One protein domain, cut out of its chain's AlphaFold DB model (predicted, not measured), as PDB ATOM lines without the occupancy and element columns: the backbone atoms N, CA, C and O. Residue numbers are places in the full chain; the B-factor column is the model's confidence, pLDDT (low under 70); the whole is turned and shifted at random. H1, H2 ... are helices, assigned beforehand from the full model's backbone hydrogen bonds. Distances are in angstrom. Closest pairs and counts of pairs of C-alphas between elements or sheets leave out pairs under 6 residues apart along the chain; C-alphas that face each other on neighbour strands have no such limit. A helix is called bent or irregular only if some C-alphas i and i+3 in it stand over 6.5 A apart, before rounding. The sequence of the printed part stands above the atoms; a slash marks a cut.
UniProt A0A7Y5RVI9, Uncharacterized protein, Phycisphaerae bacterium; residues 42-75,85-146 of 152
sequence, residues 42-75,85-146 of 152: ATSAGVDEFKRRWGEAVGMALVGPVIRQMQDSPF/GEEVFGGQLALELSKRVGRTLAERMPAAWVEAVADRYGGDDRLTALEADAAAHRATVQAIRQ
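This is residues 42 to 75 and 85 to 146 of the 152 residues of an uncharacterized protein of Phycisphaerae bacterium (UniProt A0A7Y5RVI9). Two long helices, H1 and H2, cross as a lopsided X, the short helix H3 packs across the early part of H1, and the last helix, H4, sticks out with residues 128 to 146 as a free arm. The printed part has 96 residues, with four named helices in the order H1, H2, H3, H4 and no named strand; the class is all helix. The whole is loose, with a radius of gyration of the C-alphas of 16.8 A, and its outline is flat, spanning 49 by 45 by 17 A. Without the free arm, the body spans 48 by 23 by 18 A.

The longest helix, H1, holds residues 42 to 71 and measures 41.9 A from its first C-alpha, at (17.118, -68.450, -26.876), to its last. It has a kink of 36 degrees near residue 65; it is neither bent nor irregular, but only just: C-alphas 62 and 65 are 6.4 A apart. H2, residues 85 to 107, is 33.0 A long and begins with C-alpha 85 at (7.093, -27.197, -17.818). H3, residues 111 to 121, is 15.1 A long. H4, residues 125 to 146, is 31.7 A long and ends with C-alpha 146 at (7.170, -50.878, 2.050).

H1 and H2 touch, with 42 pairs of C-alphas within 8 A; their closest C-alphas, those of Gly 59 and Gly 102, are 4.0 A apart. They run opposite ways at a steep tilt of 42 degrees. H1 touches H3 with residues 47 to 51 alone, and the closest C-alphas, those of Val 47 and Glu 115, are 6.7 A apart. The lines of H1 and H3 are about perpendicular, at 82 degrees. H2 and H3 are only just apart, with their closest C-alphas at 8.4 A. H4 touches no helix and is apart from H1, H2 and H3. In H2, H3 and H4 every O i to N i+4 pair is within hydrogen-bond range; in H1, 24 of 26 are.

The two C-alphas farthest apart are those of Ala 42 and Phe 75, at 50.1 A. Residues 76 to 84 are not printed, and C-alphas 75 and 85 are 18.9 A apart across this cut, which falls in the link from H1 to H2. The links from H2 to H3 and from H3 to H4 are tight, with 3 residues each. The mean pLDDT of the printed part is 74.1; 23 residues are under 70, among them residues 42 to 44, 73 to 75 and 122 to 134.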
ATOM      1  N   ALA A  42      16.493 -69.107 -28.020       57.84
ATOM      2  CA  ALA A  42      17.118 -68.450 -26.876       57.84
ATOM      3  C   ALA A  42      18.172 -67.428 -27.328       57.84
ATOM      4  O   ALA A  42      18.198 -66.302 -26.829       57.84
ATOM      5  N   THR A  43      18.969 -67.774 -28.345       62.50
ATOM      6  CA  THR A  43      19.922 -66.842 -28.961       62.50
ATOM      7  C   THR A  43      19.203 -65.665 -29.617       62.50
ATOM      8  O   THR A  43      19.595 -64.519 -29.400       62.50
ATOM      9  N   SER A  44      18.099 -65.901 -30.342       65.88
ATOM     10  CA  SER A  44      17.328 -64.805 -30.951       65.88
ATOM     11  C   SER A  44      16.734 -63.834 -29.922       65.88
ATOM     12  O   SER A  44      16.782 -62.624 -30.132       65.88
ATOM     13  N   ALA A  45      16.271 -64.334 -28.769       71.88
ATOM     14  CA  ALA A  45      15.731 -63.490 -27.704       71.88
ATOM     15  C   ALA A  45      16.813 -62.602 -27.062       71.88
ATOM     16  O   ALA A  45      16.572 -61.420 -26.804       71.88
ATOM     17  N   GLY A  46      18.019 -63.142 -26.848       73.56
ATOM     18  CA  GLY A  46      19.163 -62.370 -26.351       73.56
ATOM     19  C   GLY A  46      19.634 -61.304 -27.346       73.56
ATOM     20  O   GLY A  46      19.888 -60.161 -26.965       73.56
ATOM     21  N   VAL A  47      19.677 -61.650 -28.636       74.12
ATOM     22  CA  VAL A  47      20.037 -60.725 -29.720       74.12
ATOM     23  C   VAL A  47      19.034 -59.574 -29.820       74.12
ATOM     24  O   VAL A  47      19.445 -58.422 -29.965       74.12
ATOM     25  N   ASP A  48      17.735 -59.841 -29.708       78.75
ATOM     26  CA  ASP A  48      16.711 -58.797 -29.795       78.75
ATOM     27  C   ASP A  48      16.709 -57.864 -28.574       78.75
ATOM     28  O   ASP A  48      16.573 -56.644 -28.725       78.75
ATOM     29  N   GLU A  49      16.965 -58.385 -27.370       79.69
ATOM     30  CA  GLU A  49      17.145 -57.551 -26.176       79.69
ATOM     31  C   GLU A  49      18.420 -56.696 -26.266       79.69
ATOM     32  O   GLU A  49      18.398 -55.507 -25.928       79.69
ATOM     33  N   PHE A  50      19.515 -57.252 -26.792       79.75
ATOM     34  CA  PHE A  50      20.735 -56.493 -27.055       79.75
ATOM     35  C   PHE A  50      20.490 -55.377 -28.080       79.75
ATOM     36  O   PHE A  50      20.843 -54.228 -27.811       79.75
ATOM     37  N   LYS A  51      19.816 -55.659 -29.209       78.06
ATOM     38  CA  LYS A  51      19.423 -54.634 -30.198       78.06
ATOM     39  C   LYS A  51      18.622 -53.517 -29.555       78.06
ATOM     40  O   LYS A  51      18.879 -52.348 -29.834       78.06
ATOM     41  N   ARG A  52      17.668 -53.863 -28.688       81.38
ATOM     42  CA  ARG A  52      16.827 -52.886 -27.998       81.38
ATOM     43  C   ARG A  52      17.663 -51.964 -27.113       81.38
ATOM     44  O   ARG A  52      17.574 -50.747 -27.260       81.38
ATOM     45  N   ARG A  53      18.501 -52.526 -26.234       80.50
ATOM     46  CA  ARG A  53      19.345 -51.755 -25.301       80.50
ATOM     47  C   ARG A  53      20.407 -50.933 -26.027       80.50
ATOM     48  O   ARG A  53      20.605 -49.763 -25.711       80.50
ATOM     49  N   TRP A  54      21.055 -51.529 -27.024       80.19
ATOM     50  CA  TRP A  54      22.038 -50.850 -27.862       80.19
ATOM     51  C   TRP A  54      21.400 -49.705 -28.647       80.19
ATOM     52  O   TRP A  54      21.916 -48.591 -28.642       80.19
ATOM     53  N   GLY A  55      20.240 -49.951 -29.260       78.00
ATOM     54  CA  GLY A  55      19.455 -48.930 -29.943       78.00
ATOM     55  C   GLY A  55      19.115 -47.767 -29.017       78.00
ATOM     56  O   GLY A  55      19.339 -46.617 -29.381       78.00
ATOM     57  N   GLU A  56      18.648 -48.038 -27.796       78.44
ATOM     58  CA  GLU A  56      18.365 -46.994 -26.804       78.44
ATOM     59  C   GLU A  56      19.621 -46.194 -26.420       78.44
ATOM     60  O   GLU A  56      19.574 -44.963 -26.411       78.44
ATOM     61  N   ALA A  57      20.758 -46.858 -26.187       77.38
ATOM     62  CA  ALA A  57      22.020 -46.199 -25.852       77.38
ATOM     63  C   ALA A  57      22.543 -45.309 -26.995       77.38
ATOM     64  O   ALA A  57      22.870 -44.141 -26.780       77.38
ATOM     65  N   VAL A  58      22.574 -45.840 -28.219       77.75
ATOM     66  CA  VAL A  58      23.009 -45.123 -29.428       77.75
ATOM     67  C   VAL A  58      22.065 -43.964 -29.733       77.75
ATOM     68  O   VAL A  58      22.517 -42.857 -30.024       77.75
ATOM     69  N   GLY A  59      20.759 -44.192 -29.602       75.44
ATOM     70  CA  GLY A  59      19.740 -43.162 -29.732       75.44
ATOM     71  C   GLY A  59      19.974 -42.016 -28.753       75.44
ATOM     72  O   GLY A  59      20.045 -40.864 -29.168       75.44
ATOM     73  N   MET A  60      20.170 -42.309 -27.464       75.38
ATOM     74  CA  MET A  60      20.440 -41.279 -26.455       75.38
ATOM     75  C   MET A  60      21.759 -40.532 -26.703       75.38
ATOM     76  O   MET A  60      21.801 -39.312 -26.534       75.38
ATOM     77  N   ALA A  61      22.815 -41.230 -27.127       74.31
ATOM     78  CA  ALA A  61      24.133 -40.639 -27.354       74.31
ATOM     79  C   ALA A  61      24.196 -39.743 -28.605       74.31
ATOM     80  O   ALA A  61      24.847 -38.702 -28.571       74.31
ATOM     81  N   LEU A  62      23.523 -40.124 -29.697       75.12
ATOM     82  CA  LEU A  62      23.550 -39.377 -30.964       75.12
ATOM     83  C   LEU A  62      22.436 -38.337 -31.067       75.12
ATOM     84  O   LEU A  62      22.675 -37.223 -31.526       75.12
ATOM     85  N   VAL A  63      21.217 -38.690 -30.659       73.38
ATOM     86  CA  VAL A  63      20.036 -37.836 -30.853       73.38
ATOM     87  C   VAL A  63      19.886 -36.835 -29.707       73.38
ATOM     88  O   VAL A  63      19.480 -35.697 -29.938       73.38
ATOM     89  N   GLY A  64      20.288 -37.202 -28.487       72.38
ATOM     90  CA  GLY A  64      20.227 -36.322 -27.316       72.38
ATOM     91  C   GLY A  64      20.920 -34.962 -27.518       72.38
ATOM     92  O   GLY A  64      20.287 -33.930 -27.277       72.38
ATOM     93  N   PRO A  65      22.180 -34.917 -27.995       74.69
ATOM     94  CA  PRO A  65      22.881 -33.661 -28.267       74.69
ATOM     95  C   PRO A  65      22.214 -32.817 -29.358       74.69
ATOM     96  O   PRO A  65      22.126 -31.600 -29.213       74.69
ATOM     97  N   VAL A  66      21.699 -33.456 -30.414       75.69
ATOM     98  CA  VAL A  66      21.010 -32.771 -31.519       75.69
ATOM     99  C   VAL A  66      19.718 -32.126 -31.027       75.69
ATOM    100  O   VAL A  66      19.461 -30.962 -31.321       75.69
ATOM    101  N   ILE A  67      18.925 -32.839 -30.224       70.81
ATOM    102  CA  ILE A  67      17.683 -32.282 -29.675       70.81
ATOM    103  C   ILE A  67      17.978 -31.156 -28.680       70.81
ATOM    104  O   ILE A  67      17.291 -30.137 -28.715       70.81
ATOM    105  N   ARG A  68      19.022 -31.279 -27.849       72.38
ATOM    106  CA  ARG A  68      19.476 -30.167 -26.996       72.38
ATOM    107  C   ARG A  68      19.862 -28.939 -27.819       72.38
ATOM    108  O   ARG A  68      19.401 -27.849 -27.513       72.38
ATOM    109  N   GLN A  69      20.618 -29.115 -28.902       73.50
ATOM    110  CA  GLN A  69      20.959 -28.009 -29.805       73.50
ATOM    111  C   GLN A  69      19.729 -27.398 -30.492       73.50
ATOM    112  O   GLN A  69      19.672 -26.185 -30.674       73.50
ATOM    113  N   MET A  70      18.723 -28.204 -30.847       69.25
ATOM    114  CA  MET A  70      17.454 -27.685 -31.375       69.25
ATOM    115  C   MET A  70      16.670 -26.896 -30.317       69.25
ATOM    116  O   MET A  70      16.028 -25.904 -30.657       69.25
ATOM    117  N   GLN A  71      16.728 -27.308 -29.048       68.38
ATOM    118  CA  GLN A  71      16.093 -26.608 -27.927       68.38
ATOM    119  C   GLN A  71      16.800 -25.294 -27.565       68.38
ATOM    120  O   GLN A  71      16.112 -24.351 -27.172       68.38
ATOM    121  N   ASP A  72      18.120 -25.223 -27.763       70.44
ATOM    122  CA  ASP A  72      18.960 -24.028 -27.573       70.44
ATOM    123  C   ASP A  72      18.954 -23.070 -28.783       70.44
ATOM    124  O   ASP A  72      19.671 -22.066 -28.801       70.44
ATOM    125  N   SER A  73      18.148 -23.346 -29.813       63.94
ATOM    126  CA  SER A  73      18.102 -22.513 -31.016       63.94
ATOM    127  C   SER A  73      17.661 -21.068 -30.704       63.94
ATOM    128  O   SER A  73      16.602 -20.857 -30.100       63.94
ATOM    129  N   PRO A  74      18.392 -20.046 -31.200       59.78
ATOM    130  CA  PRO A  74      18.102 -18.626 -30.964       59.78
ATOM    131  C   PRO A  74      16.798 -18.145 -31.621       59.78
ATOM    132  O   PRO A  74      16.390 -17.000 -31.429       59.78
ATOM    133  N   PHE A  75      16.122 -19.011 -32.384       61.00
ATOM    134  CA  PHE A  75      14.779 -18.759 -32.904       61.00
ATOM    135  C   PHE A  75      13.686 -18.793 -31.825       61.00
ATOM    136  O   PHE A  75      12.556 -18.383 -32.100       61.00
ATOM    137  N   GLY A  85       7.805 -26.142 -17.094       67.88
ATOM    138  CA  GLY A  85       7.093 -27.197 -17.818       67.88
ATOM    139  C   GLY A  85       7.639 -27.488 -19.224       67.88
ATOM    140  O   GLY A  85       7.641 -28.645 -19.630       67.88
ATOM    141  N   GLU A  86       8.141 -26.486 -19.949       71.19
ATOM    142  CA  GLU A  86       8.705 -26.674 -21.292       71.19
ATOM    143  C   GLU A  86      10.055 -27.401 -21.238       71.19
ATOM    144  O   GLU A  86      10.308 -28.283 -22.051       71.19
ATOM    145  N   GLU A  87      10.890 -27.101 -20.241       70.44
ATOM    146  CA  GLU A  87      12.178 -27.778 -20.031       70.44
ATOM    147  C   GLU A  87      11.986 -29.263 -19.698       70.44
ATOM    148  O   GLU A  87      12.646 -30.135 -20.269       70.44
ATOM    149  N   VAL A  88      11.033 -29.573 -18.812       74.56
ATOM    150  CA  VAL A  88      10.729 -30.958 -18.428       74.56
ATOM    151  C   VAL A  88      10.096 -31.723 -19.591       74.56
ATOM    152  O   VAL A  88      10.513 -32.845 -19.885       74.56
ATOM    153  N   PHE A  89       9.128 -31.120 -20.289       75.69
ATOM    154  CA  PHE A  89       8.484 -31.745 -21.445       75.69
ATOM    155  C   PHE A  89       9.468 -31.937 -22.603       75.69
ATOM    156  O   PHE A  89       9.492 -32.996 -23.228       75.69
ATOM    157  N   GLY A  90      10.338 -30.954 -22.844       74.75
ATOM    158  CA  GLY A  90      11.408 -31.033 -23.828       74.75
ATOM    159  C   GLY A  90      12.386 -32.166 -23.527       74.75
ATOM    160  O   GLY A  90      12.745 -32.914 -24.437       74.75
ATOM    161  N   GLY A  91      12.772 -32.350 -22.262       76.19
ATOM    162  CA  GLY A  91      13.630 -33.460 -21.844       76.19
ATOM    163  C   GLY A  91      12.976 -34.832 -22.038       76.19
ATOM    164  O   GLY A  91      13.610 -35.752 -22.557       76.19
ATOM    165  N   GLN A  92      11.697 -34.973 -21.681       81.38
ATOM    166  CA  GLN A  92      10.953 -36.228 -21.851       81.38
ATOM    167  C   GLN A  92      10.705 -36.564 -23.324       81.38
ATOM    168  O   GLN A  92      10.902 -37.707 -23.740       81.38
ATOM    169  N   LEU A  93      10.327 -35.566 -24.127       80.12
ATOM    170  CA  LEU A  93      10.138 -35.735 -25.563       80.12
ATOM    171  C   LEU A  93      11.454 -36.125 -26.238       80.12
ATOM    172  O   LEU A  93      11.467 -37.052 -27.043       80.12
ATOM    173  N   ALA A  94      12.561 -35.472 -25.872       76.19
ATOM    174  CA  ALA A  94      13.886 -35.806 -26.382       76.19
ATOM    175  C   ALA A  94      14.268 -37.258 -26.072       76.19
ATOM    176  O   ALA A  94      14.772 -37.966 -26.945       76.19
ATOM    177  N   LEU A  95      13.991 -37.710 -24.847       79.56
ATOM    178  CA  LEU A  95      14.254 -39.075 -24.410       79.56
ATOM    179  C   LEU A  95      13.459 -40.095 -25.240       79.56
ATOM    180  O   LEU A  95      14.035 -41.050 -25.757       79.56
ATOM    181  N   GLU A  96      12.152 -39.890 -25.407       83.12
ATOM    182  CA  GLU A  96      11.304 -40.814 -26.170       83.12
ATOM    183  C   GLU A  96      11.624 -40.813 -27.667       83.12
ATOM    184  O   GLU A  96      11.660 -41.879 -28.291       83.12
ATOM    185  N   LEU A  97      11.932 -39.648 -28.247       79.62
ATOM    186  CA  LEU A  97      12.366 -39.569 -29.642       79.62
ATOM    187  C   LEU A  97      13.679 -40.333 -29.846       79.62
ATOM    188  O   LEU A  97      13.795 -41.122 -30.781       79.62
ATOM    189  N   SER A  98      14.636 -40.147 -28.934       77.44
ATOM    190  CA  SER A  98      15.932 -40.827 -28.966       77.44
ATOM    191  C   SER A  98      15.770 -42.345 -28.884       77.44
ATOM    192  O   SER A  98      16.358 -43.065 -29.689       77.44
ATOM    193  N   LYS A  99      14.913 -42.847 -27.983       79.06
ATOM    194  CA  LYS A  99      14.606 -44.283 -27.882       79.06
ATOM    195  C   LYS A  99      13.957 -44.830 -29.152       79.06
ATOM    196  O   LYS A  99      14.338 -45.903 -29.612       79.06
ATOM    197  N   ARG A 100      12.981 -44.114 -29.726       83.44
ATOM    198  CA  ARG A 100      12.301 -44.540 -30.964       83.44
ATOM    199  C   ARG A 100      13.264 -44.608 -32.139       83.44
ATOM    200  O   ARG A 100      13.335 -45.644 -32.790       83.44
ATOM    201  N   VAL A 101      14.022 -43.537 -32.376       78.94
ATOM    202  CA  VAL A 101      15.014 -43.483 -33.459       78.94
ATOM    203  C   VAL A 101      16.064 -44.576 -33.270       78.94
ATOM    204  O   VAL A 101      16.381 -45.291 -34.217       78.94
ATOM    205  N   GLY A 102      16.538 -44.751 -32.037       78.06
ATOM    206  CA  GLY A 102      17.479 -45.795 -31.657       78.06
ATOM    207  C   GLY A 102      16.995 -47.212 -31.972       78.06
ATOM    208  O   GLY A 102      17.723 -47.981 -32.599       78.06
ATOM    209  N   ARG A 103      15.750 -47.550 -31.605       80.38
ATOM    210  CA  ARG A 103      15.146 -48.855 -31.933       80.38
ATOM    211  C   ARG A 103      15.012 -49.066 -33.435       80.38
ATOM    212  O   ARG A 103      15.429 -50.105 -33.931       80.38
ATOM    213  N   THR A 104      14.509 -48.073 -34.169       83.56
ATOM    214  CA  THR A 104      14.376 -48.176 -35.631       83.56
ATOM    215  C   THR A 104      15.730 -48.357 -36.317       83.56
ATOM    216  O   THR A 104      15.831 -49.086 -37.302       83.56
ATOM    217  N   LEU A 105      16.789 -47.719 -35.804       77.81
ATOM    218  CA  LEU A 105      18.143 -47.941 -36.305       77.81
ATOM    219  C   LEU A 105      18.602 -49.376 -36.036       77.81
ATOM    220  O   LEU A 105      19.130 -50.021 -36.938       77.81
ATOM    221  N   ALA A 106      18.372 -49.878 -34.821       76.81
ATOM    222  CA  ALA A 106      18.785 -51.215 -34.419       76.81
ATOM    223  C   ALA A 106      18.057 -52.334 -35.177       76.81
ATOM    224  O   ALA A 106      18.680 -53.331 -35.532       76.81
ATOM    225  N   GLU A 107      16.777 -52.146 -35.495       81.44
ATOM    226  CA  GLU A 107      15.991 -53.069 -36.326       81.44
ATOM    227  C   GLU A 107      16.522 -53.176 -37.760       81.44
ATOM    228  O   GLU A 107      16.405 -54.223 -38.394       81.44
ATOM    229  N   ARG A 108      17.129 -52.104 -38.281       82.19
ATOM    230  CA  ARG A 108      17.721 -52.078 -39.627       82.19
ATOM    231  C   ARG A 108      19.134 -52.651 -39.683       82.19
ATOM    232  O   ARG A 108      19.686 -52.773 -40.777       82.19
ATOM    233  N   MET A 109      19.734 -52.988 -38.541       78.94
ATOM    234  CA  MET A 109      21.066 -53.579 -38.521       78.94
ATOM    235  C   MET A 109      21.007 -55.067 -38.899       78.94
ATOM    236  O   MET A 109      20.150 -55.796 -38.394       78.94
ATOM    237  N   PRO A 110      21.930 -55.554 -39.748       82.81
ATOM    238  CA  PRO A 110      22.036 -56.978 -40.044       82.81
ATOM    239  C   PRO A 110      22.270 -57.785 -38.761       82.81
ATOM    240  O   PRO A 110      23.146 -57.433 -37.969       82.81
ATOM    241  N   ALA A 111      21.540 -58.890 -38.577       76.56
ATOM    242  CA  ALA A 111      21.657 -59.741 -37.387       76.56
ATOM    243  C   ALA A 111      23.107 -60.187 -37.124       76.56
ATOM    244  O   ALA A 111      23.588 -60.051 -36.006       76.56
ATOM    245  N   ALA A 112      23.838 -60.566 -38.175       76.44
ATOM    246  CA  ALA A 112      25.245 -60.961 -38.081       76.44
ATOM    247  C   ALA A 112      26.166 -59.857 -37.528       76.44
ATOM    248  O   ALA A 112      27.147 -60.145 -36.848       76.44
ATOM    249  N   TRP A 113      25.868 -58.581 -37.802       81.06
ATOM    250  CA  TRP A 113      26.647 -57.472 -37.244       81.06
ATOM    251  C   TRP A 113      26.348 -57.292 -35.759       81.06
ATOM    252  O   TRP A 113      27.256 -57.104 -34.958       81.06
ATOM    253  N   VAL A 114      25.069 -57.383 -35.395       76.75
ATOM    254  CA  VAL A 114      24.626 -57.298 -34.004       76.75
ATOM    255  C   VAL A 114      25.236 -58.428 -33.183       76.75
ATOM    256  O   VAL A 114      25.762 -58.158 -32.112       76.75
ATOM    257  N   GLU A 115      25.224 -59.657 -33.697       74.88
ATOM    258  CA  GLU A 115      25.857 -60.817 -33.067       74.88
ATOM    259  C   GLU A 115      27.366 -60.618 -32.916       74.88
ATOM    260  O   GLU A 115      27.888 -60.800 -31.825       74.88
ATOM    261  N   ALA A 116      28.067 -60.145 -33.951       79.88
ATOM    262  CA  ALA A 116      29.503 -59.877 -33.867       79.88
ATOM    263  C   ALA A 116      29.858 -58.775 -32.849       79.88
ATOM    264  O   ALA A 116      30.910 -58.818 -32.211       79.88
ATOM    265  N   VAL A 117      29.001 -57.763 -32.693       78.31
ATOM    266  CA  VAL A 117      29.186 -56.698 -31.695       78.31
ATOM    267  C   VAL A 117      28.809 -57.188 -30.299       78.31
ATOM    268  O   VAL A 117      29.518 -56.869 -29.348       78.31
ATOM    269  N   ALA A 118      27.744 -57.975 -30.166       76.12
ATOM    270  CA  ALA A 118      27.350 -58.600 -28.909       76.12
ATOM    271  C   ALA A 118      28.418 -59.589 -28.424       76.12
ATOM    272  O   ALA A 118      28.771 -59.563 -27.257       76.12
ATOM    273  N   ASP A 119      29.022 -60.372 -29.309       78.94
ATOM    274  CA  ASP A 119      30.142 -61.257 -28.977       78.94
ATOM    275  C   ASP A 119      31.378 -60.449 -28.536       78.94
ATOM    276  O   ASP A 119      32.036 -60.744 -27.540       78.94
ATOM    277  N   ARG A 120      31.652 -59.330 -29.222       78.38
ATOM    278  CA  ARG A 120      32.826 -58.487 -28.952       78.38
ATOM    279  C   ARG A 120      32.717 -57.602 -27.708       78.38
ATOM    280  O   ARG A 120      33.738 -57.298 -27.093       78.38
ATOM    281  N   TYR A 121      31.521 -57.126 -27.374       72.25
ATOM    282  CA  TYR A 121      31.291 -56.153 -26.295       72.25
ATOM    283  C   TYR A 121      30.348 -56.654 -25.200       72.25
ATOM    284  O   TYR A 121      30.312 -56.071 -24.118       72.25
ATOM    285  N   GLY A 122      29.583 -57.703 -25.482       63.84
ATOM    286  CA  GLY A 122      28.611 -58.325 -24.589       63.84
ATOM    287  C   GLY A 122      29.132 -59.560 -23.861       63.84
ATOM    288  O   GLY A 122      28.323 -60.215 -23.217       63.84
ATOM    289  N   GLY A 123      30.444 -59.839 -23.912       56.22
ATOM    290  CA  GLY A 123      31.083 -60.879 -23.101       56.22
ATOM    291  C   GLY A 123      30.546 -60.872 -21.664       56.22
ATOM    292  O   GLY A 123      30.552 -59.832 -20.996       56.22
ATOM    293  N   ASP A 124      30.040 -62.035 -21.258       60.28
ATOM    294  CA  ASP A 124      28.965 -62.293 -20.289       60.28
ATOM    295  C   ASP A 124      29.045 -61.611 -18.910       60.28
ATOM    296  O   ASP A 124      28.039 -61.527 -18.207       60.28
ATOM    297  N   ASP A 125      30.184 -61.055 -18.508       59.41
ATOM    298  CA  ASP A 125      30.415 -60.587 -17.137       59.41
ATOM    299  C   ASP A 125      29.869 -59.182 -16.836       59.41
ATOM    300  O   ASP A 125      29.588 -58.848 -15.685       59.41
ATOM    301  N   ARG A 126      29.723 -58.310 -17.842       54.88
ATOM    302  CA  ARG A 126      29.324 -56.904 -17.600       54.88
ATOM    303  C   ARG A 126      27.827 -56.660 -17.700       54.88
ATOM    304  O   ARG A 126      27.300 -55.828 -16.965       54.88
ATOM    305  N   LEU A 127      27.139 -57.378 -18.584       53.91
ATOM    306  CA  LEU A 127      25.681 -57.304 -18.701       53.91
ATOM    307  C   LEU A 127      25.001 -57.973 -17.506       53.91
ATOM    308  O   LEU A 127      24.075 -57.393 -16.947       53.91
ATOM    309  N   THR A 128      25.518 -59.116 -17.051       61.34
ATOM    310  CA  THR A 128      25.065 -59.768 -15.814       61.34
ATOM    311  C   THR A 128      25.346 -58.910 -14.582       61.34
ATOM    312  O   THR A 128      24.469 -58.771 -13.733       61.34
ATOM    313  N   ALA A 129      26.510 -58.253 -14.501       56.38
ATOM    314  CA  ALA A 129      26.806 -57.314 -13.418       56.38
ATOM    315  C   ALA A 129      25.852 -56.106 -13.404       56.38
ATOM    316  O   ALA A 129      25.379 -55.709 -12.341       56.38
ATOM    317  N   LEU A 130      25.514 -55.550 -14.571       57.50
ATOM    318  CA  LEU A 130      24.541 -54.458 -14.681       57.50
ATOM    319  C   LEU A 130      23.109 -54.914 -14.368       57.50
ATOM    320  O   LEU A 130      22.340 -54.156 -13.781       57.50
ATOM    321  N   GLU A 131      22.739 -56.144 -14.725       64.00
ATOM    322  CA  GLU A 131      21.440 -56.717 -14.361       64.00
ATOM    323  C   GLU A 131      21.335 -57.010 -12.865       64.00
ATOM    324  O   GLU A 131      20.290 -56.730 -12.270       64.00
ATOM    325  N   ALA A 132      22.413 -57.488 -12.241       69.06
ATOM    326  CA  ALA A 132      22.501 -57.665 -10.797       69.06
ATOM    327  C   ALA A 132      22.377 -56.321 -10.061       69.06
ATOM    328  O   ALA A 132      21.606 -56.212  -9.104       69.06
ATOM    329  N   ASP A 133      23.050 -55.278 -10.549       67.44
ATOM    330  CA  ASP A 133      22.993 -53.935  -9.966       67.44
ATOM    331  C   ASP A 133      21.602 -53.290 -10.142       67.44
ATOM    332  O   ASP A 133      21.002 -52.772  -9.197       67.44
ATOM    333  N   ALA A 134      20.993 -53.431 -11.325       64.06
ATOM    334  CA  ALA A 134      19.632 -52.962 -11.588       64.06
ATOM    335  C   ALA A 134      18.557 -53.747 -10.809       64.06
ATOM    336  O   ALA A 134      17.493 -53.203 -10.483       64.06
ATOM    337  N   ALA A 135      18.785 -55.031 -10.524       78.00
ATOM    338  CA  ALA A 135      17.921 -55.829  -9.656       78.00
ATOM    339  C   ALA A 135      18.043 -55.381  -8.193       78.00
ATOM    340  O   ALA A 135      17.017 -55.175  -7.538       78.00
ATOM    341  N   ALA A 136      19.266 -55.138  -7.713       76.38
ATOM    342  CA  ALA A 136      19.522 -54.615  -6.375       76.38
ATOM    343  C   ALA A 136      18.849 -53.250  -6.168       76.38
ATOM    344  O   ALA A 136      18.123 -53.057  -5.194       76.38
ATOM    345  N   HIS A 137      18.979 -52.337  -7.135       67.12
ATOM    346  CA  HIS A 137      18.368 -51.013  -7.046       67.12
ATOM    347  C   HIS A 137      16.831 -51.074  -6.998       67.12
ATOM    348  O   HIS A 137      16.195 -50.378  -6.205       67.12
ATOM    349  N   ARG A 138      16.208 -51.961  -7.791       83.00
ATOM    350  CA  ARG A 138      14.753 -52.194  -7.745       83.00
ATOM    351  C   ARG A 138      14.298 -52.763  -6.401       83.00
ATOM    352  O   ARG A 138      13.269 -52.319  -5.889       83.00
ATOM    353  N   ALA A 139      15.055 -53.692  -5.824       81.19
ATOM    354  CA  ALA A 139      14.764 -54.246  -4.505       81.19
ATOM    355  C   ALA A 139      14.839 -53.166  -3.413       81.19
ATOM    356  O   ALA A 139      13.932 -53.062  -2.589       81.19
ATOM    357  N   THR A 140      15.851 -52.294  -3.456       84.06
ATOM    358  CA  THR A 140      15.976 -51.161  -2.529       84.06
ATOM    359  C   THR A 140      14.793 -50.199  -2.638       84.06
ATOM    360  O   THR A 140      14.213 -49.811  -1.625       84.06
ATOM    361  N   VAL A 141      14.372 -49.848  -3.856       81.75
ATOM    362  CA  VAL A 141      13.216 -48.962  -4.072       81.75
ATOM    363  C   VAL A 141      11.915 -49.593  -3.561       81.75
ATOM    364  O   VAL A 141      11.085 -48.901  -2.966       81.75
ATOM    365  N   GLN A 142      11.729 -50.904  -3.743       86.12
ATOM    366  CA  GLN A 142      10.573 -51.615  -3.191       86.12
ATOM    367  C   GLN A 142      10.600 -51.664  -1.659       86.12
ATOM    368  O   GLN A 142       9.561 -51.440  -1.041       86.12
ATOM    369  N   ALA A 143      11.769 -51.883  -1.052       81.62
ATOM    370  CA  ALA A 143      11.930 -51.878   0.398       81.62
ATOM    371  C   ALA A 143      11.568 -50.512   1.001       81.62
ATOM    372  O   ALA A 143      10.754 -50.448   1.917       81.62
ATOM    373  N   ILE A 144      12.066 -49.414   0.417       80.38
ATOM    374  CA  ILE A 144      11.737 -48.044   0.849       80.38
ATOM    375  C   ILE A 144      10.226 -47.782   0.758       80.38
ATOM    376  O   ILE A 144       9.635 -47.168   1.648       80.38
ATOM    377  N   ARG A 145       9.575 -48.280  -0.300       79.81
ATOM    378  CA  ARG A 145       8.124 -48.144  -0.483       79.81
ATOM    379  C   ARG A 145       7.320 -48.925   0.560       79.81
ATOM    380  O   ARG A 145       6.242 -48.475   0.934       79.81
ATOM    381  N   GLN A 146       7.823 -50.071   1.016       80.75
ATOM    382  CA  GLN A 146       7.170 -50.878   2.050       80.75
ATOM    383  C   GLN A 146       7.380 -50.299   3.454       80.75
ATOM    384  O   GLN A 146       6.451 -50.316   4.255       80.75
TER     385      GLN A 146